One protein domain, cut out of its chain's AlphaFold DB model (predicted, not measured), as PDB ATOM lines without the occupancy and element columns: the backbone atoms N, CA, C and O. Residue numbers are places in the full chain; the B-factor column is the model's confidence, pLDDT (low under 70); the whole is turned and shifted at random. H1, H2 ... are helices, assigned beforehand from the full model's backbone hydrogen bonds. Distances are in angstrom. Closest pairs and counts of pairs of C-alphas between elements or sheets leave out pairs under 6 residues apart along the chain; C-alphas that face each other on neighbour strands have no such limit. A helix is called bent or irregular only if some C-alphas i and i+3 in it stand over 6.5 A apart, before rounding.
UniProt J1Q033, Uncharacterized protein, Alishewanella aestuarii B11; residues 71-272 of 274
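Overview. This is residues 71 to 272 of the 274 residues of an uncharacterized protein of Alishewanella aestuarii B11 (UniProt J1Q033). The long helix H6 runs through an up-and-down bundle of four helices, H5 to H8, each running against the one before it, and two shorter helices, H1 and H4, pack on H6 at steep angles. Beyond H8 the last three helices fold back and forth, H9 along H8 with H10 and H11 packed on H9, while the small H2 and H3 lie away from the bundle. The printed part has 202 residues with eleven named helices, H1 to H11 in order, and no named strand: all helix. It is compact, with a radius of gyration of the C-alphas of 16.6 A, and rounded, spanning 47 by 43 by 31 A.

Along the chain. Find C-alpha 71 at (46.177, 30.547, 11.750); there H1 begins, residues 71 to 83, 18.0 A long. Next come H2, residues 90 to 93, H3, residues 96 to 101, H4, residues 107 to 114, and H5, residues 118 to 128. Look for C-alpha 144 at (44.839, 16.287, -6.328), where H6 begins; it runs 30.2 A to residue 164. Read on to H7, residues 187 to 202, 22.8 A, and H8, residues 208 to 225, 25.9 A. H9 is residues 234 to 245, H10 residues 251 to 258, and H11 residues 260 to 271, ending at C-alpha 271, (28.238, 30.063, -24.149). H11 is irregular: C-alphas 261 and 264 are 7.5 A apart.

Arrangement. Start at H6, the hub, touching five helices. H1 touches it about perpendicular, at 83 degrees, the closest C-alphas being Leu 80 and Val 153, 6.1 A. H4 touches it at a steep tilt of 43 degrees, closest at C-alphas Glu 109 and Leu 147, 6.2 A. The hairpin of H6 and H7 has a shallow tilt of 20 degrees, opposite ways, closest at C-alphas Ala 159 and Ala 192, 4.7 A. H5 touches H6, closest at C-alphas Ala 118 and Ala 155, 5.0 A. H8 touches H6 with residues 209 to 213 alone, closest at C-alphas Glu 210 and Val 149, 5.9 A. H8 and H9 form a hairpin at 15 degrees, closest at C-alphas Gly 208 and Ala 242, 4.0 A. H11 touches H9, closest at C-alphas Lys 270 and Ala 240, 4.5 A; H10 touches both. H2 is near H1, and H3 touches no helix. Every O i to N i+4 pair is within hydrogen-bond range in H1 and H3 to H10, and 6 of 8 in H11; H2 is too short for one.

Size, cuts and confidence. The farthest C-alphas, His 137 and Glu 261, are 49.1 A apart. The printed part has no cut. The links H5 to H6 and H6 to H7 are long. Look for pLDDT under 70 at residues 88 to 99, 129 to 130, 174 to 185, 205 to 206 and 226 to 232.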
ATOM      1  N   PRO A  71      45.710  29.304  12.377       74.06
ATOM      2  CA  PRO A  71      46.177  30.547  11.750       74.06
ATOM      3  C   PRO A  71      46.894  30.324  10.409       74.06
ATOM      4  O   PRO A  71      46.671  31.060   9.459       74.06
ATOM      5  N   VAL A  72      47.685  29.250  10.307       73.00
ATOM      6  CA  VAL A  72      48.412  28.881   9.080       73.00
ATOM      7  C   VAL A  72      47.458  28.454   7.961       73.00
ATOM      8  O   VAL A  72      47.666  28.794   6.798       73.00
ATOM      9  N   GLU A  73      46.411  27.701   8.296       71.44
ATOM     10  CA  GLU A  73      45.384  27.301   7.331       71.44
ATOM     11  C   GLU A  73      44.564  28.513   6.869       71.44
ATOM     12  O   GLU A  73      44.248  28.613   5.685       71.44
ATOM     13  N   GLY A  74      44.286  29.453   7.780       71.56
ATOM     14  CA  GLY A  74      43.637  30.728   7.475       71.56
ATOM     15  C   GLY A  74      44.451  31.558   6.487       71.56
ATOM     16  O   GLY A  74      43.931  31.936   5.443       71.56
ATOM     17  N   ASP A  75      45.749  31.736   6.745       77.19
ATOM     18  CA  ASP A  75      46.649  32.477   5.853       77.19
ATOM     19  C   ASP A  75      46.726  31.846   4.451       77.19
ATOM     20  O   ASP A  75      46.774  32.545   3.438       77.19
ATOM     21  N   LEU A  76      46.749  30.511   4.357       73.50
ATOM     22  CA  LEU A  76      46.759  29.811   3.067       73.50
ATOM     23  C   LEU A  76      45.440  29.982   2.309       73.50
ATOM     24  O   LEU A  76      45.462  30.178   1.091       73.50
ATOM     25  N   LEU A  77      44.308  29.922   3.012       78.31
ATOM     26  CA  LEU A  77      42.986  30.106   2.423       78.31
ATOM     27  C   LEU A  77      42.779  31.550   1.948       78.31
ATOM     28  O   LEU A  77      42.296  31.766   0.837       78.31
ATOM     29  N   ASP A  78      43.213  32.525   2.742       79.44
ATOM     30  CA  ASP A  78      43.172  33.940   2.381       79.44
ATOM     31  C   ASP A  78      44.062  34.220   1.166       79.44
ATOM     32  O   ASP A  78      43.628  34.876   0.217       79.44
ATOM     33  N   ASN A  79      45.277  33.662   1.134       81.25
ATOM     34  CA  ASN A  79      46.163  33.773  -0.024       81.25
ATOM     35  C   ASN A  79      45.543  33.155  -1.278       81.25
ATOM     36  O   ASN A  79      45.560  33.789  -2.332       81.25
ATOM     37  N   LEU A  80      44.965  31.953  -1.179       85.06
ATOM     38  CA  LEU A  80      44.239  31.317  -2.280       85.06
ATOM     39  C   LEU A  80      43.116  32.228  -2.786       85.06
ATOM     40  O   LEU A  80      43.018  32.478  -3.983       85.06
ATOM     41  N   HIS A  81      42.294  32.746  -1.877       83.06
ATOM     42  CA  HIS A  81      41.168  33.606  -2.204       83.06
ATOM     43  C   HIS A  81      41.612  34.899  -2.910       83.06
ATOM     44  O   HIS A  81      41.114  35.216  -3.992       83.06
ATOM     45  N   GLN A  82      42.591  35.615  -2.352       82.69
ATOM     46  CA  GLN A  82      43.118  36.856  -2.930       82.69
ATOM     47  C   GLN A  82      43.812  36.608  -4.276       82.69
ATOM     48  O   GLN A  82      43.598  37.326  -5.259       82.69
ATOM     49  N   LEU A  83      44.626  35.555  -4.362       83.94
ATOM     50  CA  LEU A  83      45.334  35.204  -5.589       83.94
ATOM     51  C   LEU A  83      44.403  34.648  -6.660       83.94
ATOM     52  O   LEU A  83      44.715  34.804  -7.835       83.94
ATOM     53  N   LEU A  84      43.231  34.126  -6.315       82.94
ATOM     54  CA  LEU A  84      42.200  33.727  -7.275       82.94
ATOM     55  C   LEU A  84      41.062  34.748  -7.367       82.94
ATOM     56  O   LEU A  84      39.892  34.390  -7.468       82.94
ATOM     57  N   PHE A  85      41.440  36.028  -7.413       82.12
ATOM     58  CA  PHE A  85      40.590  37.161  -7.803       82.12
ATOM     59  C   PHE A  85      39.541  37.597  -6.777       82.12
ATOM     60  O   PHE A  85      38.672  38.400  -7.104       82.12
ATOM     61  N   GLY A  86      39.616  37.118  -5.537       78.00
ATOM     62  CA  GLY A  86      38.729  37.597  -4.483       78.00
ATOM     63  C   GLY A  86      37.259  37.209  -4.698       78.00
ATOM     64  O   GLY A  86      36.364  37.931  -4.274       78.00
ATOM     65  N   LEU A  87      36.991  36.080  -5.363       79.38
ATOM     66  CA  LEU A  87      35.652  35.716  -5.865       79.38
ATOM     67  C   LEU A  87      34.669  35.168  -4.816       79.38
ATOM     68  O   LEU A  87      33.512  34.925  -5.150       79.38
ATOM     69  N   LEU A  88      35.132  34.941  -3.586       66.06
ATOM     70  CA  LEU A  88      34.338  34.427  -2.467       66.06
ATOM     71  C   LEU A  88      34.163  35.490  -1.383       66.06
ATOM     72  O   LEU A  88      35.117  36.111  -0.936       66.06
ATOM     73  N   SER A  89      32.962  35.662  -0.863       62.72
ATOM     74  CA  SER A  89      32.799  36.361   0.406       62.72
ATOM     75  C   SER A  89      33.357  35.514   1.558       62.72
ATOM     76  O   SER A  89      33.367  34.282   1.523       62.72
ATOM     77  N   THR A  90      33.782  36.168   2.640       58.28
ATOM     78  CA  THR A  90      34.302  35.491   3.841       58.28
ATOM     79  C   THR A  90      33.284  34.519   4.458       58.28
ATOM     80  O   THR A  90      33.668  33.535   5.082       58.28
ATOM     81  N   ALA A  91      31.984  34.760   4.253       59.06
ATOM     82  CA  ALA A  91      30.906  33.870   4.684       59.06
ATOM     83  C   ALA A  91      30.790  32.602   3.816       59.06
ATOM     84  O   ALA A  91      30.416  31.547   4.319       59.06
ATOM     85  N   GLU A  92      31.136  32.677   2.530       63.88
ATOM     86  CA  GLU A  92      31.143  31.525   1.620       63.88
ATOM     87  C   GLU A  92      32.379  30.646   1.834       63.88
ATOM     88  O   GLU A  92      32.280  29.427   1.734       63.88
ATOM     89  N   LEU A  93      33.515  31.228   2.243       60.75
ATOM     90  CA  LEU A  93      34.695  30.462   2.677       60.75
ATOM     91  C   LEU A  93      34.391  29.551   3.879       60.75
ATOM     92  O   LEU A  93      34.966  28.471   4.001       60.75
ATOM     93  N   GLN A  94      33.450  29.954   4.737       56.56
ATOM     94  CA  GLN A  94      32.979  29.146   5.866       56.56
ATOM     95  C   GLN A  94      32.033  28.008   5.438       56.56
ATOM     96  O   GLN A  94      31.807  27.085   6.216       56.56
ATOM     97  N   GLN A  95      31.527  28.017   4.197       61.97
ATOM     98  CA  GLN A  95      30.770  26.911   3.590       61.97
ATOM     99  C   GLN A  95      31.695  25.923   2.860       61.97
ATOM    100  O   GLN A  95      31.349  25.381   1.807       61.97
ATOM    101  N   SER A  96      32.892  25.689   3.412       57.72
ATOM    102  CA  SER A  96      33.983  24.964   2.753       57.72
ATOM    103  C   SER A  96      33.584  23.576   2.249       57.72
ATOM    104  O   SER A  96      34.115  23.140   1.238       57.72
ATOM    105  N   SER A  97      32.622  22.897   2.883       60.28
ATOM    106  CA  SER A  97      32.163  21.564   2.469       60.28
ATOM    107  C   SER A  97      31.542  21.540   1.067       60.28
ATOM    108  O   SER A  97      31.889  20.673   0.271       60.28
ATOM    109  N   ILE A  98      30.693  22.515   0.725       67.25
ATOM    110  CA  ILE A  98      30.048  22.609  -0.600       67.25
ATOM    111  C   ILE A  98      31.078  22.998  -1.667       67.25
ATOM    112  O   ILE A  98      31.053  22.500  -2.792       67.25
ATOM    113  N   LEU A  99      32.013  23.882  -1.316       69.94
ATOM    114  CA  LEU A  99      33.078  24.298  -2.223       69.94
ATOM    115  C   LEU A  99      34.095  23.170  -2.452       69.94
ATOM    116  O   LEU A  99      34.607  23.035  -3.565       69.94
ATOM    117  N   SER A 100      34.365  22.335  -1.445       71.69
ATOM    118  CA  SER A 100      35.264  21.184  -1.572       71.69
ATOM    119  C   SER A 100      34.750  20.141  -2.557       71.69
ATOM    120  O   SER A 100      35.540  19.614  -3.342       71.69
ATOM    121  N   GLU A 101      33.435  19.918  -2.613       70.50
ATOM    122  CA  GLU A 101      32.813  19.085  -3.656       70.50
ATOM    123  C   GLU A 101      33.046  19.646  -5.070       70.50
ATOM    124  O   GLU A 101      33.092  18.895  -6.043       70.50
ATOM    125  N   GLN A 102      33.256  20.959  -5.191       70.56
ATOM    126  CA  GLN A 102      33.565  21.649  -6.447       70.56
ATOM    127  C   GLN A 102      35.075  21.825  -6.685       70.56
ATOM    128  O   GLN A 102      35.494  22.507  -7.622       70.56
ATOM    129  N   GLY A 103      35.913  21.195  -5.859       74.81
ATOM    130  CA  GLY A 103      37.364  21.183  -6.015       74.81
ATOM    131  C   GLY A 103      38.129  22.202  -5.174       74.81
ATOM    132  O   GLY A 103      39.343  22.305  -5.354       74.81
ATOM    133  N   TYR A 104      37.473  22.942  -4.270       81.38
ATOM    134  CA  TYR A 104      38.185  23.794  -3.308       81.38
ATOM    135  C   TYR A 104      38.944  22.974  -2.259       81.38
ATOM    136  O   TYR A 104      38.445  21.948  -1.793       81.38
ATOM    137  N   PRO A 105      40.148  23.418  -1.853       84.94
ATOM    138  CA  PRO A 105      40.912  22.728  -0.825       84.94
ATOM    139  C   PRO A 105      40.167  22.741   0.509       84.94
ATOM    140  O   PRO A 105      39.693  23.787   0.955       84.94
ATOM    141  N   GLY A 106      40.093  21.574   1.145       82.88
ATOM    142  CA  GLY A 106      39.681  21.446   2.531       82.88
ATOM    143  C   GLY A 106      40.859  21.645   3.485       82.88
ATOM    144  O   GLY A 106      41.991  21.939   3.094       82.88
ATOM    145  N   VAL A 107      40.587  21.453   4.776       82.06
ATOM    146  CA  VAL A 107      41.588  21.585   5.848       82.06
ATOM    147  C   VAL A 107      42.767  20.628   5.641       82.06
ATOM    148  O   VAL A 107      43.918  21.000   5.869       82.06
ATOM    149  N   GLU A 108      42.507  19.408   5.174       85.94
ATOM    150  CA  GLU A 108      43.550  18.399   4.984       85.94
ATOM    151  C   GLU A 108      44.478  18.742   3.809       85.94
ATOM    152  O   GLU A 108      45.695  18.598   3.941       85.94
ATOM    153  N   GLU A 109      43.963  19.288   2.701       89.44
ATOM    154  CA  GLU A 109      44.802  19.794   1.608       89.44
ATOM    155  C   GLU A 109      45.666  20.981   2.045       89.44
ATOM    156  O   GLU A 109      46.849  21.039   1.697       89.44
ATOM    157  N   LEU A 110      45.103  21.909   2.829       87.62
ATOM    158  CA  LEU A 110      45.835  23.066   3.355       87.62
ATOM    159  C   LEU A 110      46.983  22.622   4.270       87.62
ATOM    160  O   LEU A 110      48.123  23.061   4.094       87.62
ATOM    161  N   ARG A 111      46.716  21.690   5.194       86.38
ATOM    162  CA  ARG A 111      47.746  21.086   6.057       86.38
ATOM    163  C   ARG A 111      48.805  20.355   5.255       86.38
ATOM    164  O   ARG A 111      49.991  20.486   5.546       86.38
ATOM    165  N   PHE A 112      48.393  19.593   4.247       89.06
ATOM    166  CA  PHE A 112      49.324  18.861   3.403       89.06
ATOM    167  C   PHE A 112      50.269  19.823   2.672       89.06
ATOM    168  O   PHE A 112      51.488  19.659   2.746       89.06
ATOM    169  N   ALA A 113      49.728  20.873   2.049       88.94
ATOM    170  CA  ALA A 113      50.490  21.888   1.322       88.94
ATOM    171  C   ALA A 113      51.407  22.745   2.218       88.94
ATOM    172  O   ALA A 113      52.405  23.299   1.740       88.94
ATOM    173  N   ALA A 114      51.106  22.867   3.514       86.69
ATOM    174  CA  ALA A 114      51.951  23.586   4.468       86.69
ATOM    175  C   ALA A 114      53.325  22.918   4.672       86.69
ATOM    176  O   ALA A 114      54.291  23.605   4.998       86.69
ATOM    177  N   ASN A 115      53.445  21.611   4.414       86.75
ATOM    178  CA  ASN A 115      54.681  20.848   4.634       86.75
ATOM    179  C   ASN A 115      55.733  20.999   3.523       86.75
ATOM    180  O   ASN A 115      56.833  20.462   3.646       86.75
ATOM    181  N   TYR A 116      55.408  21.703   2.439       87.00
ATOM    182  CA  TYR A 116      56.271  21.826   1.268       87.00
ATOM    183  C   TYR A 116      56.567  23.297   0.951       87.00
ATOM    184  O   TYR A 116      55.724  24.174   1.154       87.00
ATOM    185  N   ASN A 117      57.748  23.575   0.396       86.38
ATOM    186  CA  ASN A 117      57.969  24.805  -0.375       86.38
ATOM    187  C   ASN A 117      57.377  24.650  -1.793       86.38
ATOM    188  O   ASN A 117      57.010  23.543  -2.190       86.38
ATOM    189  N   ALA A 118      57.262  25.740  -2.557       84.50
ATOM    190  CA  ALA A 118      56.589  25.709  -3.856       84.50
ATOM    191  C   ALA A 118      57.207  24.719  -4.866       84.50
ATOM    192  O   ALA A 118      56.475  23.961  -5.505       84.50
ATOM    193  N   LEU A 119      58.539  24.699  -5.007       84.94
ATOM    194  CA  LEU A 119      59.222  23.874  -6.011       84.94
ATOM    195  C   LEU A 119      59.183  22.381  -5.663       84.94
ATOM    196  O   LEU A 119      58.897  21.557  -6.537       84.94
ATOM    197  N   ASP A 120      59.440  22.030  -4.401       87.81
ATOM    198  CA  ASP A 120      59.377  20.644  -3.934       87.81
ATOM    199  C   ASP A 120      57.952  20.109  -4.043       87.81
ATOM    200  O   ASP A 120      57.754  18.965  -4.461       87.81
ATOM    201  N   PHE A 121      56.952  20.945  -3.739       90.81
ATOM    202  CA  PHE A 121      55.555  20.546  -3.851       90.81
ATOM    203  C   PHE A 121      55.168  20.251  -5.299       90.81
ATOM    204  O   PHE A 121      54.638  19.179  -5.597       90.81
ATOM    205  N   ALA A 122      55.491  21.171  -6.212       88.06
ATOM    206  CA  ALA A 122      55.182  21.012  -7.624       88.06
ATOM    207  C   ALA A 122      55.912  19.798  -8.223       88.06
ATOM    208  O   ALA A 122      55.322  19.021  -8.975       88.06
ATOM    209  N   SER A 123      57.180  19.589  -7.846       87.75
ATOM    210  CA  SER A 123      57.984  18.435  -8.273       87.75
ATOM    211  C   SER A 123      57.402  17.123  -7.768       87.75
ATOM    212  O   SER A 123      57.314  16.143  -8.508       87.75
ATOM    213  N   TRP A 124      56.980  17.093  -6.506       89.38
ATOM    214  CA  TRP A 124      56.345  15.924  -5.921       89.38
ATOM    215  C   TRP A 124      55.020  15.600  -6.622       89.38
ATOM    216  O   TRP A 124      54.839  14.454  -7.036       89.38
ATOM    217  N   LEU A 125      54.151  16.599  -6.833       89.69
ATOM    218  CA  LEU A 125      52.861  16.449  -7.520       89.69
ATOM    219  C   LEU A 125      53.019  15.976  -8.967       89.69
ATOM    220  O   LEU A 125      52.273  15.100  -9.402       89.69
ATOM    221  N   PHE A 126      54.006  16.504  -9.697       85.94
ATOM    222  CA  PHE A 126      54.309  16.052 -11.054       85.94
ATOM    223  C   PHE A 126      54.579  14.541 -11.091       85.94
ATOM    224  O   PHE A 126      54.010  13.818 -11.910       85.94
ATOM    225  N   ASN A 127      55.400  14.058 -10.155       84.56
ATOM    226  CA  ASN A 127      55.782  12.649 -10.068       84.56
ATOM    227  C   ASN A 127      54.640  11.731  -9.606       84.56
ATOM    228  O   ASN A 127      54.719  10.523  -9.830       84.56
ATOM    229  N   GLN A 128      53.586  12.269  -8.980       82.25
ATOM    230  CA  GLN A 128      52.427  11.465  -8.590       82.25
ATOM    231  C   GLN A 128      51.569  11.039  -9.790       82.25
ATOM    232  O   GLN A 128      50.800  10.100  -9.651       82.25
ATOM    233  N   HIS A 129      51.680  11.670 -10.969       69.94
ATOM    234  CA  HIS A 129      50.989  11.253 -12.206       69.94
ATOM    235  C   HIS A 129      49.498  10.860 -12.030       69.94
ATOM    236  O   HIS A 129      49.055   9.839 -12.554       69.94
ATOM    237  N   ASN A 130      48.714  11.668 -11.303       65.19
ATOM    238  CA  ASN A 130      47.295  11.413 -10.981       65.19
ATOM    239  C   ASN A 130      47.028  10.149 -10.137       65.19
ATOM    240  O   ASN A 130      45.920   9.613 -10.158       65.19
ATOM    241  N   GLN A 131      48.018   9.660  -9.391       78.12
ATOM    242  CA  GLN A 131      47.784   8.673  -8.340       78.12
ATOM    243  C   GLN A 131      46.897   9.262  -7.241       78.12
ATOM    244  O   GLN A 131      46.896  10.471  -7.008       78.12
ATOM    245  N   GLN A 132      46.164   8.382  -6.558       84.00
ATOM    246  CA  GLN A 132      45.440   8.755  -5.351       84.00
ATOM    247  C   GLN A 132      46.435   9.226  -4.297       84.00
ATOM    248  O   GLN A 132      47.398   8.526  -3.973       84.00
ATOM    249  N   ILE A 133      46.193  10.418  -3.767       87.50
ATOM    250  CA  ILE A 133      47.030  11.023  -2.743       87.50
ATOM    251  C   ILE A 133      46.319  10.837  -1.414       87.50
ATOM    252  O   ILE A 133      45.188  11.277  -1.257       87.50
ATOM    253  N   ILE A 134      46.983  10.200  -0.454       87.38
ATOM    254  CA  ILE A 134      46.423   9.953   0.874       87.38
ATOM    255  C   ILE A 134      47.158  10.813   1.900       87.38
ATOM    256  O   ILE A 134      48.391  10.799   1.963       87.38
ATOM    257  N   ALA A 135      46.407  11.545   2.720       85.38
ATOM    258  CA  ALA A 135      46.954  12.322   3.819       85.38
ATOM    259  C   ALA A 135      47.658  11.401   4.842       85.38
ATOM    260  O   ALA A 135      47.039  10.451   5.332       85.38
ATOM    261  N   PRO A 136      48.922  11.679   5.227       76.69
ATOM    262  CA  PRO A 136      49.725  10.768   6.052       76.69
ATOM    263  C   PRO A 136      49.149  10.450   7.439       76.69
ATOM    264  O   PRO A 136      49.507   9.431   8.026       76.69
ATOM    265  N   HIS A 137      48.304  11.329   7.987       75.88
ATOM    266  CA  HIS A 137      47.824  11.239   9.370       75.88
ATOM    267  C   HIS A 137      46.343  10.881   9.487       75.88
ATOM    268  O   HIS A 137      45.969  10.155  10.403       75.88
ATOM    269  N   SER A 138      45.509  11.364   8.571       79.56
ATOM    270  CA  SER A 138      44.066  11.113   8.567       79.56
ATOM    271  C   SER A 138      43.678   9.906   7.710       79.56
ATOM    272  O   SER A 138      42.608   9.337   7.908       79.56
ATOM    273  N   GLY A 139      44.534   9.486   6.768       84.00
ATOM    274  CA  GLY A 139      44.190   8.450   5.791       84.00
ATOM    275  C   GLY A 139      43.152   8.911   4.759       84.00
ATOM    276  O   GLY A 139      42.674   8.097   3.972       84.00
ATOM    277  N   THR A 140      42.802  10.199   4.762       86.44
ATOM    278  CA  THR A 140      41.833  10.805   3.850       86.44
ATOM    279  C   THR A 140      42.431  10.952   2.455       86.44
ATOM    280  O   THR A 140      43.589  11.348   2.305       86.44
ATOM    281  N   GLU A 141      41.640  10.636   1.430       89.31
ATOM    282  CA  GLU A 141      42.000  10.923   0.042       89.31
ATOM    283  C   GLU A 141      41.949  12.431  -0.200       89.31
ATOM    284  O   GLU A 141      40.936  13.079   0.053       89.31
ATOM    285  N   LEU A 142      43.066  12.978  -0.668       89.38
ATOM    286  CA  LEU A 142      43.228  14.393  -0.949       89.38
ATOM    287  C   LEU A 142      42.828  14.711  -2.384       89.38
ATOM    288  O   LEU A 142      43.146  13.978  -3.327       89.38
ATOM    289  N   ASN A 143      42.213  15.875  -2.561       87.69
ATOM    290  CA  ASN A 143      41.883  16.388  -3.876       87.69
ATOM    291  C   ASN A 143      43.155  16.839  -4.615       87.69
ATOM    292  O   ASN A 143      43.694  17.922  -4.375       87.69
ATOM    293  N   ALA A 144      43.625  16.016  -5.556       87.88
ATOM    294  CA  ALA A 144      44.839  16.287  -6.328       87.88
ATOM    295  C   ALA A 144      44.811  17.651  -7.041       87.88
ATOM    296  O   ALA A 144      45.831  18.333  -7.120       87.88
ATOM    297  N   SER A 145      43.651  18.079  -7.528       87.81
ATOM    298  CA  SER A 145      43.499  19.347  -8.242       87.81
ATOM    299  C   SER A 145      43.585  20.540  -7.302       87.81
ATOM    300  O   SER A 145      44.262  21.519  -7.613       87.81
ATOM    301  N   ALA A 146      42.994  20.432  -6.114       89.25
ATOM    302  CA  ALA A 146      43.162  21.426  -5.064       89.25
ATOM    303  C   ALA A 146      44.638  21.546  -4.643       89.25
ATOM    304  O   ALA A 146      45.154  22.655  -4.515       89.25
ATOM    305  N   LEU A 147      45.357  20.421  -4.526       91.06
ATOM    306  CA  LEU A 147      46.794  20.418  -4.230       91.06
ATOM    307  C   LEU A 147      47.620  21.105  -5.328       91.06
ATOM    308  O   LEU A 147      48.516  21.890  -5.017       91.06
ATOM    309  N   ARG A 148      47.305  20.873  -6.608       90.44
ATOM    310  CA  ARG A 148      47.957  21.566  -7.734       90.44
ATOM    311  C   ARG A 148      47.727  23.075  -7.698       90.44
ATOM    312  O   ARG A 148      48.668  23.841  -7.899       90.44
ATOM    313  N   VAL A 149      46.510  23.509  -7.382       91.62
ATOM    314  CA  VAL A 149      46.178  24.935  -7.239       91.62
ATOM    315  C   VAL A 149      46.907  25.551  -6.047       91.62
ATOM    316  O   VAL A 149      47.503  26.615  -6.189       91.62
ATOM    317  N   LEU A 150      46.948  24.871  -4.898       91.56
ATOM    318  CA  LEU A 150      47.724  25.321  -3.737       91.56
ATOM    319  C   LEU A 150      49.220  25.425  -4.060       91.56
ATOM    320  O   LEU A 150      49.869  26.394  -3.666       91.56
ATOM    321  N   SER A 151      49.767  24.477  -4.826       92.12
ATOM    322  CA  SER A 151      51.147  24.545  -5.311       92.12
ATOM    323  C   SER A 151      51.389  25.772  -6.191       92.12
ATOM    324  O   SER A 151      52.421  26.427  -6.046       92.12
ATOM    325  N   PHE A 152      50.451  26.101  -7.081       92.81
ATOM    326  CA  PHE A 152      50.519  27.303  -7.909       92.81
ATOM    327  C   PHE A 152      50.466  28.585  -7.072       92.81
ATOM    328  O   PHE A 152      51.323  29.449  -7.232       92.81
ATOM    329  N   VAL A 153      49.508  28.692  -6.150       91.81
ATOM    330  CA  VAL A 153      49.342  29.853  -5.260       91.81
ATOM    331  C   VAL A 153      50.615  30.109  -4.463       91.81
ATOM    332  O   VAL A 153      51.105  31.235  -4.452       91.81
ATOM    333  N   LYS A 154      51.211  29.062  -3.880       90.94
ATOM    334  CA  LYS A 154      52.500  29.175  -3.184       90.94
ATOM    335  C   LYS A 154      53.599  29.698  -4.105       90.94
ATOM    336  O   LYS A 154      54.321  30.609  -3.721       90.94
ATOM    337  N   ALA A 155      53.701  29.177  -5.327       92.25
ATOM    338  CA  ALA A 155      54.712  29.631  -6.277       92.25
ATOM    339  C   ALA A 155      54.523  31.100  -6.697       92.25
ATOM    340  O   ALA A 155      55.510  31.813  -6.871       92.25
ATOM    341  N   VAL A 156      53.277  31.575  -6.831       91.38
ATOM    342  CA  VAL A 156      52.987  32.997  -7.087       91.38
ATOM    343  C   VAL A 156      53.419  33.855  -5.898       91.38
ATOM    344  O   VAL A 156      54.094  34.861  -6.107       91.38
ATOM    345  N   THR A 157      53.080  33.454  -4.669       89.38
ATOM    346  CA  THR A 157      53.476  34.170  -3.446       89.38
ATOM    347  C   THR A 157      54.994  34.244  -3.300       89.38
ATOM    348  O   THR A 157      55.534  35.329  -3.085       89.38
ATOM    349  N   ASP A 158      55.690  33.120  -3.482       90.31
ATOM    350  CA  ASP A 158      57.151  33.046  -3.387       90.31
ATOM    351  C   ASP A 158      57.817  33.924  -4.460       90.31
ATOM    352  O   ASP A 158      58.773  34.653  -4.174       90.31
ATOM    353  N   ALA A 159      57.289  33.916  -5.690       88.88
ATOM    354  CA  ALA A 159      57.762  34.785  -6.765       88.88
ATOM    355  C   ALA A 159      57.525  36.267  -6.457       88.88
ATOM    356  O   ALA A 159      58.442  37.072  -6.612       88.88
ATOM    357  N   GLU A 160      56.335  36.638  -5.979       88.06
ATOM    358  CA  GLU A 160      56.027  38.019  -5.603       88.06
ATOM    359  C   GLU A 160      56.955  38.500  -4.485       88.06
ATOM    360  O   GLU A 160      57.514  39.592  -4.571       88.06
ATOM    361  N   GLN A 161      57.191  37.667  -3.471       89.56
ATOM    362  CA  GLN A 161      58.083  37.986  -2.362       89.56
ATOM    363  C   GLN A 161      59.541  38.151  -2.814       89.56
ATOM    364  O   GLN A 161      60.208  39.097  -2.385       89.56
ATOM    365  N   ALA A 162      60.034  37.273  -3.692       89.19
ATOM    366  CA  ALA A 162      61.382  37.385  -4.247       89.19
ATOM    367  C   ALA A 162      61.565  38.701  -5.022       89.19
ATOM    368  O   ALA A 162      62.593  39.364  -4.890       89.19
ATOM    369  N   ILE A 163      60.548  39.117  -5.782       86.00
ATOM    370  CA  ILE A 163      60.573  40.377  -6.533       86.00
ATOM    371  C   ILE A 163      60.490  41.573  -5.581       86.00
ATOM    372  O   ILE A 163      61.253  42.529  -5.728       86.00
ATOM    373  N   ARG A 164      59.634  41.500  -4.553       87.31
ATOM    374  CA  ARG A 164      59.470  42.557  -3.544       87.31
ATOM    375  C   ARG A 164      60.747  42.897  -2.790       87.31
ATOM    376  O   ARG A 164      60.912  44.032  -2.358       87.31
ATOM    377  N   TYR A 165      61.683  41.960  -2.672       85.44
ATOM    378  CA  TYR A 165      62.989  42.252  -2.082       85.44
ATOM    379  C   TYR A 165      63.752  43.355  -2.841       85.44
ATOM    380  O   TYR A 165      64.473  44.147  -2.238       85.44
ATOM    381  N   GLN A 166      63.569  43.436  -4.161       81.56
ATOM    382  CA  GLN A 166      64.192  44.446  -5.022       81.56
ATOM    383  C   GLN A 166      63.229  45.575  -5.397       81.56
ATOM    384  O   GLN A 166      63.657  46.696  -5.664       81.56
ATOM    385  N   GLN A 167      61.930  45.277  -5.433       82.94
ATOM    386  CA  GLN A 167      60.858  46.189  -5.814       82.94
ATOM    387  C   GLN A 167      59.737  46.111  -4.768       82.94
ATOM    388  O   GLN A 167      58.742  45.435  -5.010       82.94
ATOM    389  N   PRO A 168      59.876  46.769  -3.599       84.12
ATOM    390  CA  PRO A 168      58.986  46.577  -2.444       84.12
ATOM    391  C   PRO A 168      57.487  46.720  -2.729       84.12
ATOM    392  O   PRO A 168      56.680  46.025  -2.114       84.12
ATOM    393  N   ASP A 169      57.130  47.568  -3.693       83.25
ATOM    394  CA  ASP A 169      55.745  47.847  -4.083       83.25
ATOM    395  C   ASP A 169      55.227  46.924  -5.204       83.25
ATOM    396  O   ASP A 169      54.156  47.158  -5.771       83.25
ATOM    397  N   PHE A 170      55.985  45.889  -5.576       82.69
ATOM    398  CA  PHE A 170      55.594  44.947  -6.618       82.69
ATOM    399  C   PHE A 170      54.449  44.050  -6.165       82.69
ATOM    400  O   PHE A 170      54.491  43.448  -5.091       82.69
ATOM    401  N   SER A 171      53.443  43.895  -7.023       81.88
ATOM    402  CA  SER A 171      52.427  42.864  -6.848       81.88
ATOM    403  C   SER A 171      51.894  42.370  -8.181       81.88
ATOM    404  O   SER A 171      51.589  43.162  -9.076       81.88
ATOM    405  N   PHE A 172      51.681  41.059  -8.280       77.38
ATOM    406  CA  PHE A 172      50.972  40.447  -9.400       77.38
ATOM    407  C   PHE A 172      49.482  40.824  -9.445       77.38
ATOM    408  O   PHE A 172      48.823  40.592 -10.459       77.38
ATOM    409  N   ASN A 173      48.973  41.444  -8.376       72.94
ATOM    410  CA  ASN A 173      47.609  41.955  -8.251       72.94
ATOM    411  C   ASN A 173      47.513  43.484  -8.395       72.94
ATOM    412  O   ASN A 173      46.467  44.060  -8.097       72.94
ATOM    413  N   ALA A 174      48.582  44.169  -8.816       68.38
ATOM    414  CA  ALA A 174      48.549  45.619  -8.979       68.38
ATOM    415  C   ALA A 174      47.534  46.048 -10.057       68.38
ATOM    416  O   ALA A 174      47.453  45.445 -11.126       68.38
ATOM    417  N   ALA A 175      46.811  47.146  -9.803       58.22
ATOM    418  CA  ALA A 175      45.822  47.697 -10.737       58.22
ATOM    419  C   ALA A 175      46.423  48.084 -12.103       58.22
ATOM    420  O   ALA A 175      45.735  48.029 -13.118       58.22
ATOM    421  N   ASN A 176      47.709  48.460 -12.135       57.72
ATOM    422  CA  ASN A 176      48.478  48.593 -13.369       57.72
ATOM    423  C   ASN A 176      49.771  47.767 -13.273       57.72
ATOM    424  O   ASN A 176      50.771  48.241 -12.717       57.72
ATOM    425  N   PRO A 177      49.777  46.560 -13.838       49.00
ATOM    426  CA  PRO A 177      50.908  45.659 -13.720       49.00
ATOM    427  C   PRO A 177      52.098  46.008 -14.632       49.00
ATOM    428  O   PRO A 177      53.189  45.486 -14.433       49.00
ATOM    429  N   TYR A 178      51.925  46.927 -15.588       52.66
ATOM    430  CA  TYR A 178      52.979  47.403 -16.501       52.66
ATOM    431  C   TYR A 178      53.814  48.546 -15.924       52.66
ATOM    432  O   TYR A 178      54.743  49.040 -16.562       52.66
ATOM    433  N   SER A 179      53.452  49.026 -14.732       52.69
ATOM    434  CA  SER A 179      54.092  50.190 -14.116       52.69
ATOM    435  C   SER A 179      55.485  49.892 -13.551       52.69
ATOM    436  O   SER A 179      56.212  50.825 -13.213       52.69
ATOM    437  N   GLN A 180      55.881  48.614 -13.476       58.94
ATOM    438  CA  GLN A 180      57.114  48.190 -12.821       58.94
ATOM    439  C   GLN A 180      57.946  47.303 -13.753       58.94
ATOM    440  O   GLN A 180      57.653  46.130 -13.972       58.94
ATOM    441  N   ALA A 181      59.012  47.869 -14.323       59.00
ATOM    442  CA  ALA A 181      59.955  47.100 -15.122       59.00
ATOM    443  C   ALA A 181      60.718  46.113 -14.225       59.00
ATOM    444  O   ALA A 181      61.522  46.524 -13.391       59.00
ATOM    445  N   LEU A 182      60.489  44.815 -14.413       65.50
ATOM    446  CA  LEU A 182      61.159  43.747 -13.670       65.50
ATOM    447  C   LEU A 182      62.654  43.659 -14.017       65.50
ATOM    448  O   LEU A 182      63.031  43.417 -15.171       65.50
ATOM    449  N   LEU A 183      63.506  43.799 -13.000       61.06
ATOM    450  CA  LEU A 183      64.943  43.548 -13.097       61.06
ATOM    451  C   LEU A 183      65.211  42.070 -12.775       61.06
ATOM    452  O   LEU A 183      65.267  41.661 -11.625       61.06
ATOM    453  N   ILE A 184      65.360  41.242 -13.812       64.62
ATOM    454  CA  ILE A 184      65.566  39.780 -13.698       64.62
ATOM    455  C   ILE A 184      67.069  39.451 -13.592       64.62
ATOM    456  O   ILE A 184      67.570  38.487 -14.181       64.62
ATOM    457  N   GLU A 185      67.854  40.307 -12.946       66.81
ATOM    458  CA  GLU A 185      69.300  40.080 -12.810       66.81
ATOM    459  C   GLU A 185      69.618  39.130 -11.652       66.81
ATOM    460  O   GLU A 185      70.636  38.442 -11.686       66.81
ATOM    461  N   ASP A 186      68.701  39.006 -10.694       79.56
ATOM    462  CA  ASP A 186      68.854  38.157  -9.519       79.56
ATOM    463  C   ASP A 186      68.448  36.700  -9.785       79.56
ATOM    464  O   ASP A 186      67.386  36.409 -10.351       79.56
ATOM    465  N   GLN A 187      69.301  35.777  -9.345       82.06
ATOM    466  CA  GLN A 187      69.078  34.342  -9.453       82.06
ATOM    467  C   GLN A 187      67.853  33.887  -8.646       82.06
ATOM    468  O   GLN A 187      67.084  33.070  -9.139       82.06
ATOM    469  N   GLN A 188      67.606  34.466  -7.470       84.81
ATOM    470  CA  GLN A 188      66.468  34.128  -6.617       84.81
ATOM    471  C   GLN A 188      65.131  34.439  -7.304       84.81
ATOM    472  O   GLN A 188      64.192  33.647  -7.231       84.81
ATOM    473  N   VAL A 189      65.053  35.560  -8.030       84.31
ATOM    474  CA  VAL A 189      63.866  35.913  -8.827       84.31
ATOM    475  C   VAL A 189      63.678  34.924  -9.979       84.31
ATOM    476  O   VAL A 189      62.558  34.489 -10.242       84.31
ATOM    477  N   ARG A 190      64.762  34.517 -10.652       83.00
ATOM    478  CA  ARG A 190      64.694  33.508 -11.725       83.00
ATOM    479  C   ARG A 190      64.243  32.146 -11.212       83.00
ATOM    480  O   ARG A 190      63.434  31.501 -11.878       83.00
ATOM    481  N   ASP A 191      64.734  31.728 -10.053       84.44
ATOM    482  CA  ASP A 191      64.378  30.452  -9.434       84.44
ATOM    483  C   ASP A 191      62.898  30.443  -9.024       84.44
ATOM    484  O   ASP A 191      62.176  29.495  -9.333       84.44
ATOM    485  N   ALA A 192      62.403  31.533  -8.431       87.44
ATOM    486  CA  ALA A 192      60.996  31.648  -8.049       87.44
ATOM    487  C   ALA A 192      60.056  31.702  -9.270       87.44
ATOM    488  O   ALA A 192      59.035  31.015  -9.306       87.44
ATOM    489  N   LEU A 193      60.426  32.439 -10.324       85.81
ATOM    490  CA  LEU A 193      59.677  32.448 -11.588       85.81
ATOM    491  C   LEU A 193      59.717  31.085 -12.294       85.81
ATOM    492  O   LEU A 193      58.737  30.685 -12.921       85.81
ATOM    493  N   THR A 194      60.817  30.342 -12.161       83.88
ATOM    494  CA  THR A 194      60.919  28.961 -12.652       83.88
ATOM    495  C   THR A 194      59.954  28.042 -11.908       83.88
ATOM    496  O   THR A 194      59.219  27.289 -12.548       83.88
ATOM    497  N   ALA A 195      59.900  28.135 -10.576       87.50
ATOM    498  CA  ALA A 195      58.949  27.382  -9.764       87.50
ATOM    499  C   ALA A 195      57.495  27.719 -10.130       87.50
ATOM    500  O   ALA A 195      56.671  26.814 -10.241       87.50
ATOM    501  N   LEU A 196      57.189  28.992 -10.404       90.44
ATOM    502  CA  LEU A 196      55.876  29.424 -10.885       90.44
ATOM    503  C   LEU A 196      55.515  28.805 -12.241       90.44
ATOM    504  O   LEU A 196      54.427  28.247 -12.394       90.44
ATOM    505  N   VAL A 197      56.421  28.866 -13.222       88.50
ATOM    506  CA  VAL A 197      56.207  28.223 -14.528       88.50
ATOM    507  C   VAL A 197      55.974  26.724 -14.343       88.50
ATOM    508  O   VAL A 197      55.049  26.169 -14.934       88.50
ATOM    509  N   PHE A 198      56.751  26.073 -13.479       86.94
ATOM    510  CA  PHE A 198      56.605  24.649 -13.209       86.94
ATOM    511  C   PHE A 198      55.261  24.313 -12.548       86.94
ATOM    512  O   PHE A 198      54.550  23.426 -13.018       86.94
ATOM    513  N   ALA A 199      54.849  25.073 -11.532       91.31
ATOM    514  CA  ALA A 199      53.550  24.908 -10.890       91.31
ATOM    515  C   ALA A 199      52.383  25.152 -11.863       91.31
ATOM    516  O   ALA A 199      51.347  24.502 -11.761       91.31
ATOM    517  N   SER A 200      52.552  26.032 -12.855       91.19
ATOM    518  CA  SER A 200      51.548  26.241 -13.907       91.19
ATOM    519  C   SER A 200      51.448  25.058 -14.884       91.19
ATOM    520  O   SER A 200      50.363  24.749 -15.377       91.19
ATOM    521  N   ALA A 201      52.571  24.381 -15.153       88.31
ATOM    522  CA  ALA A 201      52.650  23.258 -16.084       88.31
ATOM    523  C   ALA A 201      51.971  21.995 -15.546       88.31
ATOM    524  O   ALA A 201      51.513  21.172 -16.336       88.31
ATOM    525  N   ILE A 202      51.895  21.846 -14.220       88.31
ATOM    526  CA  ILE A 202      51.241  20.691 -13.597       88.31
ATOM    527  C   ILE A 202      49.733  20.856 -13.448       88.31
ATOM    528  O   ILE A 202      49.076  19.849 -13.205       88.31
ATOM    529  N   LEU A 203      49.188  22.076 -13.574       89.31
ATOM    530  CA  LEU A 203      47.742  22.310 -13.525       89.31
ATOM    531  C   LEU A 203      47.037  21.398 -14.538       89.31
ATOM    532  O   LEU A 203      47.534  21.182 -15.644       89.31
ATOM    533  N   GLY A 204      45.873  20.873 -14.173       81.12
ATOM    534  CA  GLY A 204      45.036  20.069 -15.053       81.12
ATOM    535  C   GLY A 204      44.380  20.882 -16.168       81.12
ATOM    536  O   GLY A 204      44.397  22.120 -16.194       81.12
ATOM    537  N   GLU A 205      43.825  20.170 -17.138       69.31
ATOM    538  CA  GLU A 205      42.884  20.721 -18.103       69.31
ATOM    539  C   GLU A 205      41.492  20.488 -17.493       69.31
ATOM    540  O   GLU A 205      41.156  19.352 -17.186       69.31
ATOM    541  N   GLU A 206      40.697  21.544 -17.286       63.59
ATOM    542  CA  GLU A 206      39.244  21.439 -17.028       63.59
ATOM    543  C   GLU A 206      38.738  21.227 -15.581       63.59
ATOM    544  O   GLU A 206      37.660  20.663 -15.405       63.59
ATOM    545  N   LEU A 207      39.405  21.755 -14.547       77.88
ATOM    546  CA  LEU A 207      38.761  21.991 -13.237       77.88
ATOM    547  C   LEU A 207      38.687  23.480 -12.905       77.88
ATOM    548  O   LEU A 207      39.603  24.233 -13.225       77.88
ATOM    549  N   GLY A 208      37.602  23.923 -12.266       85.50
ATOM    550  CA  GLY A 208      37.257  25.343 -12.219       85.50
ATOM    551  C   GLY A 208      38.305  26.191 -11.505       85.50
ATOM    552  O   GLY A 208      38.656  27.270 -11.975       85.50
ATOM    553  N   LEU A 209      38.882  25.670 -10.422       87.56
ATOM    554  CA  LEU A 209      39.973  26.329  -9.706       87.56
ATOM    555  C   LEU A 209      41.292  26.297 -10.476       87.56
ATOM    556  O   LEU A 209      42.040  27.272 -10.453       87.56
ATOM    557  N   GLU A 210      41.569  25.212 -11.198       89.94
ATOM    558  CA  GLU A 210      42.737  25.129 -12.080       89.94
ATOM    559  C   GLU A 210      42.602  26.105 -13.252       89.94
ATOM    560  O   GLU A 210      43.579  26.736 -13.646       89.94
ATOM    561  N   ALA A 211      41.386  26.307 -13.764       90.94
ATOM    562  CA  ALA A 211      41.091  27.324 -14.758       90.94
ATOM    563  C   ALA A 211      41.311  28.736 -14.187       90.94
ATOM    564  O   ALA A 211      42.010  29.528 -14.811       90.94
ATOM    565  N   LEU A 212      40.841  29.044 -12.974       90.62
ATOM    566  CA  LEU A 212      41.161  30.325 -12.320       90.62
ATOM    567  C   LEU A 212      42.675  30.519 -12.135       90.62
ATOM    568  O   LEU A 212      43.201  31.588 -12.449       90.62
ATOM    569  N   ALA A 213      43.399  29.483 -11.706       91.62
ATOM    570  CA  ALA A 213      44.855  29.524 -11.585       91.62
ATOM    571  C   ALA A 213      45.539  29.784 -12.940       91.62
ATOM    572  O   ALA A 213      46.445  30.615 -13.033       91.62
ATOM    573  N   ARG A 214      45.065  29.158 -14.026       91.88
ATOM    574  CA  ARG A 214      45.552  29.425 -15.390       91.88
ATOM    575  C   ARG A 214      45.240  30.846 -15.851       91.88
ATOM    576  O   ARG A 214      46.114  31.485 -16.432       91.88
ATOM    577  N   ALA A 215      44.044  31.364 -15.571       90.12
ATOM    578  CA  ALA A 215      43.705  32.758 -15.856       90.12
ATOM    579  C   ALA A 215      44.690  33.703 -15.153       90.12
ATOM    580  O   ALA A 215      45.251  34.596 -15.791       90.12
ATOM    581  N   ARG A 216      44.980  33.451 -13.867       88.69
ATOM    582  CA  ARG A 216      45.968  34.226 -13.109       88.69
ATOM    583  C   ARG A 216      47.356  34.116 -13.722       88.69
ATOM    584  O   ARG A 216      48.010  35.139 -13.878       88.69
ATOM    585  N   PHE A 217      47.801  32.918 -14.094       89.06
ATOM    586  CA  PHE A 217      49.103  32.727 -14.731       89.06
ATOM    587  C   PHE A 217      49.236  33.542 -16.023       89.06
ATOM    588  O   PHE A 217      50.236  34.231 -16.206       89.06
ATOM    589  N   HIS A 218      48.221  33.521 -16.890       86.38
ATOM    590  CA  HIS A 218      48.222  34.316 -18.119       86.38
ATOM    591  C   HIS A 218      48.325  35.815 -17.840       86.38
ATOM    592  O   HIS A 218      49.128  36.496 -18.471       86.38
ATOM    593  N   ILE A 219      47.587  36.303 -16.841       81.69
ATOM    594  CA  ILE A 219      47.694  37.692 -16.391       81.69
ATOM    595  C   ILE A 219      49.117  37.984 -15.898       81.69
ATOM    596  O   ILE A 219      49.742  38.931 -16.359       81.69
ATOM    597  N   VAL A 220      49.676  37.132 -15.040       81.94
ATOM    598  CA  VAL A 220      51.041  37.275 -14.509       81.94
ATOM    599  C   VAL A 220      52.104  37.311 -15.613       81.94
ATOM    600  O   VAL A 220      53.008  38.144 -15.564       81.94
ATOM    601  N   ILE A 221      52.015  36.438 -16.617       79.50
ATOM    602  CA  ILE A 221      52.990  36.395 -17.714       79.50
ATOM    603  C   ILE A 221      52.851  37.600 -18.647       79.50
ATOM    604  O   ILE A 221      53.871  38.173 -19.033       79.50
ATOM    605  N   ALA A 222      51.625  38.009 -18.986       76.44
ATOM    606  CA  ALA A 222      51.399  39.201 -19.803       76.44
ATOM    607  C   ALA A 222      51.985  40.445 -19.117       76.44
ATOM    608  O   ALA A 222      52.746  41.205 -19.721       76.44
ATOM    609  N   ASN A 223      51.736  40.565 -17.811       73.75
ATOM    610  CA  ASN A 223      52.305  41.593 -16.947       73.75
ATOM    611  C   ASN A 223      53.837  41.582 -16.989       73.75
ATOM    612  O   ASN A 223      54.468  42.605 -17.242       73.75
ATOM    613  N   TRP A 224      54.448  40.409 -16.808       74.06
ATOM    614  CA  TRP A 224      55.903  40.254 -16.827       74.06
ATOM    615  C   TRP A 224      56.529  40.626 -18.183       74.06
ATOM    616  O   TRP A 224      57.603  41.235 -18.237       74.06
ATOM    617  N   ASN A 225      55.871  40.303 -19.295       71.00
ATOM    618  CA  ASN A 225      56.382  40.615 -20.629       71.00
ATOM    619  C   ASN A 225      56.101  42.054 -21.087       71.00
ATOM    620  O   ASN A 225      56.580  42.436 -22.157       71.00
ATOM    621  N   ASN A 226      55.374  42.856 -20.301       67.81
ATOM    622  CA  ASN A 226      54.777  44.119 -20.744       67.81
ATOM    623  C   ASN A 226      53.921  43.952 -22.011       67.81
ATOM    624  O   ASN A 226      53.931  44.804 -22.902       67.81
ATOM    625  N   GLU A 227      53.233  42.819 -22.120       68.25
ATOM    626  CA  GLU A 227      52.288  42.561 -23.199       68.25
ATOM    627  C   GLU A 227      50.970  43.246 -22.871       68.25
ATOM    628  O   GLU A 227      50.482  43.140 -21.755       68.25
ATOM    629  N   ASP A 228      50.371  43.929 -23.841       67.62
ATOM    630  CA  ASP A 228      49.034  44.478 -23.660       67.62
ATOM    631  C   ASP A 228      48.034  43.324 -23.481       67.62
ATOM    632  O   ASP A 228      47.735  42.605 -24.435       67.62
ATOM    633  N   LEU A 229      47.518  43.141 -22.260       65.06
ATOM    634  CA  LEU A 229      46.452  42.184 -21.930       65.06
ATOM    635  C   LEU A 229      45.226  42.343 -22.833       65.06
ATOM    636  O   LEU A 229      44.518  41.367 -23.062       65.06
ATOM    637  N   ALA A 230      44.991  43.530 -23.407       61.94
ATOM    638  CA  ALA A 230      43.940  43.703 -24.401       61.94
ATOM    639  C   ALA A 230      44.185  42.871 -25.676       61.94
ATOM    640  O   ALA A 230      43.258  42.693 -26.463       61.94
ATOM    641  N   GLN A 231      45.399  42.362 -25.901       66.06
ATOM    642  CA  GLN A 231      45.757  41.487 -27.018       66.06
ATOM    643  C   GLN A 231      45.835  39.997 -26.642       66.06
ATOM    644  O   GLN A 231      45.690  39.163 -27.536       66.06
ATOM    645  N   ASP A 232      46.021  39.639 -25.362       69.31
ATOM    646  CA  ASP A 232      45.973  38.240 -24.900       69.31
ATOM    647  C   ASP A 232      44.609  37.909 -24.288       69.31
ATOM    648  O   ASP A 232      44.354  38.166 -23.120       69.31
ATOM    649  N   THR A 233      43.727  37.275 -25.058       77.31
ATOM    650  CA  THR A 233      42.381  36.901 -24.591       77.31
ATOM    651  C   THR A 233      42.308  35.489 -24.006       77.31
ATOM    652  O   THR A 233      41.226  35.007 -23.656       77.31
ATOM    653  N   LYS A 234      43.445  34.793 -23.848       83.19
ATOM    654  CA  LYS A 234      43.466  33.416 -23.318       83.19
ATOM    655  C   LYS A 234      42.927  33.329 -21.895       83.19
ATOM    656  O   LYS A 234      42.241  32.362 -21.573       83.19
ATOM    657  N   PHE A 235      43.176  34.340 -21.062       87.38
ATOM    658  CA  PHE A 235      42.673  34.363 -19.687       87.38
ATOM    659  C   PHE A 235      41.133  34.393 -19.621       87.38
ATOM    660  O   PHE A 235      40.557  33.765 -18.735       87.38
ATOM    661  N   LEU A 236      40.451  35.023 -20.593       90.06
ATOM    662  CA  LEU A 236      38.981  35.060 -20.663       90.06
ATOM    663  C   LEU A 236      38.382  33.669 -20.891       90.06
ATOM    664  O   LEU A 236      37.341  33.345 -20.323       90.06
ATOM    665  N   ARG A 237      39.060  32.822 -21.674       90.94
ATOM    666  CA  ARG A 237      38.644  31.424 -21.872       90.94
ATOM    667  C   ARG A 237      38.694  30.645 -20.568       90.94
ATOM    668  O   ARG A 237      37.783  29.882 -20.269       90.94
ATOM    669  N   TYR A 238      39.738  30.862 -19.777       92.06
ATOM    670  CA  TYR A 238      39.871  30.217 -18.481       92.06
ATOM    671  C   TYR A 238      38.844  30.730 -17.465       92.06
ATOM    672  O   TYR A 238      38.265  29.917 -16.749       92.06
ATOM    673  N   PHE A 239      38.526  32.029 -17.462       92.19
ATOM    674  CA  PHE A 239      37.389  32.536 -16.687       92.19
ATOM    675  C   PHE A 239      36.073  31.881 -17.109       92.19
ATOM    676  O   PHE A 239      35.291  31.480 -16.251       92.19
ATOM    677  N   ALA A 240      35.833  31.717 -18.411       91.88
ATOM    678  CA  ALA A 240      34.615  31.089 -18.914       91.88
ATOM    679  C   ALA A 240      34.497  29.615 -18.487       91.88
ATOM    680  O   ALA A 240      33.421  29.180 -18.076       91.88
ATOM    681  N   ILE A 241      35.599  28.857 -18.532       91.00
ATOM    682  CA  ILE A 241      35.658  27.477 -18.019       91.00
ATOM    683  C   ILE A 241      35.360  27.460 -16.517       91.00
ATOM    684  O   ILE A 241      34.505  26.695 -16.070       91.00
ATOM    685  N   ALA A 242      36.010  28.334 -15.745       90.06
ATOM    686  CA  ALA A 242      35.791  28.429 -14.310       90.06
ATOM    687  C   ALA A 242      34.329  28.755 -13.973       90.06
ATOM    688  O   ALA A 242      33.744  28.091 -13.127       90.06
ATOM    689  N   ALA A 243      33.706  29.704 -14.675       89.88
ATOM    690  CA  ALA A 243      32.320  30.103 -14.434       89.88
ATOM    691  C   ALA A 243      31.300  29.002 -14.753       89.88
ATOM    692  O   ALA A 243      30.244  28.946 -14.125       89.88
ATOM    693  N   LYS A 244      31.597  28.122 -15.718       87.44
ATOM    694  CA  LYS A 244      30.768  26.938 -16.003       87.44
ATOM    695  C   LYS A 244      30.824  25.920 -14.863       87.44
ATOM    696  O   LYS A 244      29.821  25.275 -14.576       87.44
ATOM    697  N   GLN A 245      31.994  25.749 -14.252       85.31
ATOM    698  CA  GLN A 245      32.249  24.681 -13.283       85.31
ATOM    699  C   GLN A 245      32.066  25.113 -11.826       85.31
ATOM    700  O   GLN A 245      31.795  24.277 -10.971       85.31
ATOM    701  N   LEU A 246      32.181  26.413 -11.555       83.69
ATOM    702  CA  LEU A 246      32.049  27.028 -10.237       83.69
ATOM    703  C   LEU A 246      30.938  28.088 -10.268       83.69
ATOM    704  O   LEU A 246      31.214  29.277 -10.096       83.69
ATOM    705  N   PRO A 247      29.673  27.688 -10.500       78.75
ATOM    706  CA  PRO A 247      28.562  28.623 -10.686       78.75
ATOM    707  C   PRO A 247      28.222  29.430  -9.424       78.75
ATOM    708  O   PRO A 247      27.508  30.423  -9.518       78.75
ATOM    709  N   LEU A 248      28.710  29.005  -8.253       76.38
ATOM    710  CA  LEU A 248      28.553  29.740  -6.998       76.38
ATOM    711  C   LEU A 248      29.496  30.948  -6.896       76.38
ATOM    712  O   LEU A 248      29.270  31.817  -6.064       76.38
ATOM    713  N   LEU A 249      30.542  31.019  -7.724       79.56
ATOM    714  CA  LEU A 249      31.484  32.134  -7.704       79.56
ATOM    715  C   LEU A 249      30.985  33.302  -8.552       79.56
ATOM    716  O   LEU A 249      30.486  33.117  -9.662       79.56
ATOM    717  N   ALA A 250      31.241  34.524  -8.085       85.00
ATOM    718  CA  ALA A 250      30.886  35.765  -8.778       85.00
ATOM    719  C   ALA A 250      31.808  36.092  -9.978       85.00
ATOM    720  O   ALA A 250      32.180  37.246 -10.193       85.00
ATOM    721  N   ILE A 251      32.193  35.084 -10.772       88.75
ATOM    722  CA  ILE A 251      33.134  35.236 -11.895       88.75
ATOM    723  C   ILE A 251      32.566  36.173 -12.964       88.75
ATOM    724  O   ILE A 251      33.289  37.037 -13.450       88.75
ATOM    725  N   ASP A 252      31.277  36.056 -13.297       90.25
ATOM    726  CA  ASP A 252      30.633  36.928 -14.290       90.25
ATOM    727  C   ASP A 252      30.738  38.404 -13.886       90.25
ATOM    728  O   ASP A 252      31.224  39.225 -14.662       90.25
ATOM    729  N   SER A 253      30.354  38.726 -12.646       88.75
ATOM    730  CA  SER A 253      30.427  40.088 -12.111       88.75
ATOM    731  C   SER A 253      31.864  40.597 -12.023       88.75
ATOM    732  O   SER A 253      32.111  41.772 -12.294       88.75
ATOM    733  N   TYR A 254      32.820  39.727 -11.680       88.62
ATOM    734  CA  TYR A 254      34.237  40.079 -11.685       88.62
ATOM    735  C   TYR A 254      34.702  40.461 -13.095       88.62
ATOM    736  O   TYR A 254      35.295  41.523 -13.279       88.62
ATOM    737  N   VAL A 255      34.396  39.645 -14.109       89.62
ATOM    738  CA  VAL A 255      34.807  39.931 -15.491       89.62
ATOM    739  C   VAL A 255      34.125  41.190 -16.025       89.62
ATOM    740  O   VAL A 255      34.795  42.017 -16.635       89.62
ATOM    741  N   GLU A 256      32.833  41.384 -15.759       90.56
ATOM    742  CA  GLU A 256      32.100  42.594 -16.153       90.56
ATOM    743  C   GLU A 256      32.696  43.863 -15.524       90.56
ATOM    744  O   GLU A 256      32.821  44.890 -16.188       90.56
ATOM    745  N   THR A 257      33.108  43.786 -14.256       86.69
ATOM    746  CA  THR A 257      33.664  44.928 -13.516       86.69
ATOM    747  C   THR A 257      35.095  45.253 -13.942       86.69
ATOM    748  O   THR A 257      35.443  46.423 -14.099       86.69
ATOM    749  N   HIS A 258      35.939  44.231 -14.107       83.38
ATOM    750  CA  HIS A 258      37.378  44.406 -14.329       83.38
ATOM    751  C   HIS A 258      37.784  44.411 -15.809       83.38
ATOM    752  O   HIS A 258      38.843  44.948 -16.129       83.38
ATOM    753  N   TYR A 259      36.956  43.853 -16.697       85.38
ATOM    754  CA  TYR A 259      37.191  43.778 -18.145       85.38
ATOM    755  C   TYR A 259      35.912  44.110 -18.950       85.38
ATOM    756  O   TYR A 259      35.487  43.313 -19.799       85.38
ATOM    757  N   PRO A 260      35.259  45.264 -18.703       88.12
ATOM    758  CA  PRO A 260      33.955  45.596 -19.287       88.12
ATOM    759  C   PRO A 260      33.961  45.597 -20.822       88.12
ATOM    760  O   PRO A 260      33.010  45.144 -21.458       88.12
ATOM    761  N   GLU A 261      35.049  46.047 -21.444       88.06
ATOM    762  CA  GLU A 261      35.220  46.082 -22.898       88.06
ATOM    763  C   GLU A 261      35.362  44.693 -23.537       88.06
ATOM    764  O   GLU A 261      35.192  44.547 -24.749       88.06
ATOM    765  N   ARG A 262      35.648  43.666 -22.729       87.81
ATOM    766  CA  ARG A 262      35.805  42.266 -23.150       87.81
ATOM    767  C   ARG A 262      34.693  41.352 -22.658       87.81
ATOM    768  O   ARG A 262      34.694  40.167 -22.992       87.81
ATOM    769  N   TYR A 263      33.722  41.883 -21.922       91.12
ATOM    770  CA  TYR A 263      32.661  41.077 -21.332       91.12
ATOM    771  C   TYR A 263      31.843  40.309 -22.386       91.12
ATOM    772  O   TYR A 263      31.525  39.140 -22.193       91.12
ATOM    773  N   ALA A 264      31.590  40.912 -23.553       91.81
ATOM    774  CA  ALA A 264      30.918  40.227 -24.660       91.81
ATOM    775  C   ALA A 264      31.718  39.013 -25.180       91.81
ATOM    776  O   ALA A 264      31.150  37.940 -25.358       91.81
ATOM    777  N   GLU A 265      33.036  39.154 -25.355       93.00
ATOM    778  CA  GLU A 265      33.924  38.061 -25.786       93.00
ATOM    779  C   GLU A 265      33.981  36.939 -24.734       93.00
ATOM    780  O   GLU A 265      33.924  35.753 -25.060       93.00
ATOM    781  N   TYR A 266      34.020  37.300 -23.449       93.38
ATOM    782  CA  TYR A 266      33.896  36.344 -22.349       93.38
ATOM    783  C   TYR A 266      32.594  35.531 -22.424       93.38
ATOM    784  O   TYR A 266      32.626  34.303 -22.309       93.38
ATOM    785  N   LEU A 267      31.455  36.192 -22.661       93.69
ATOM    786  CA  LEU A 267      30.165  35.517 -22.802       93.69
ATOM    787  C   LEU A 267      30.133  34.583 -24.019       93.69
ATOM    788  O   LEU A 267      29.506  33.526 -23.948       93.69
ATOM    789  N   GLU A 268      30.824  34.913 -25.112       93.44
ATOM    790  CA  GLU A 268      30.973  34.005 -26.257       93.44
ATOM    791  C   GLU A 268      31.717  32.718 -25.867       93.44
ATOM    792  O   GLU A 268      31.238  31.624 -26.172       93.44
ATOM    793  N   TYR A 269      32.827  32.818 -25.126       91.88
ATOM    794  CA  TYR A 269      33.542  31.643 -24.607       91.88
ATOM    795  C   TYR A 269      32.721  30.853 -23.578       91.88
ATOM    796  O   TYR A 269      32.759  29.622 -23.546       91.88
ATOM    797  N   LYS A 270      31.951  31.536 -22.729       91.00
ATOM    798  CA  LYS A 270      31.100  30.873 -21.733       91.00
ATOM    799  C   LYS A 270      29.924  30.145 -22.383       91.00
ATOM    800  O   LYS A 270      29.538  29.076 -21.925       91.00
ATOM    801  N   ASN A 271      29.372  30.678 -23.464       90.44
ATOM    802  CA  ASN A 271      28.238  30.063 -24.149       90.44
ATOM    803  C   ASN A 271      28.659  29.094 -25.262       90.44
ATOM    804  O   ASN A 271      27.808  28.394 -25.817       90.44
ATOM    805  N   SER A 272      29.954  29.005 -25.591       84.75
ATOM    806  CA  SER A 272      30.434  28.003 -26.536       84.75
ATOM    807  C   SER A 272      30.282  26.593 -25.967       84.75
ATOM    808  O   SER A 272      30.559  26.337 -24.797       84.75
TER     809      SER A 272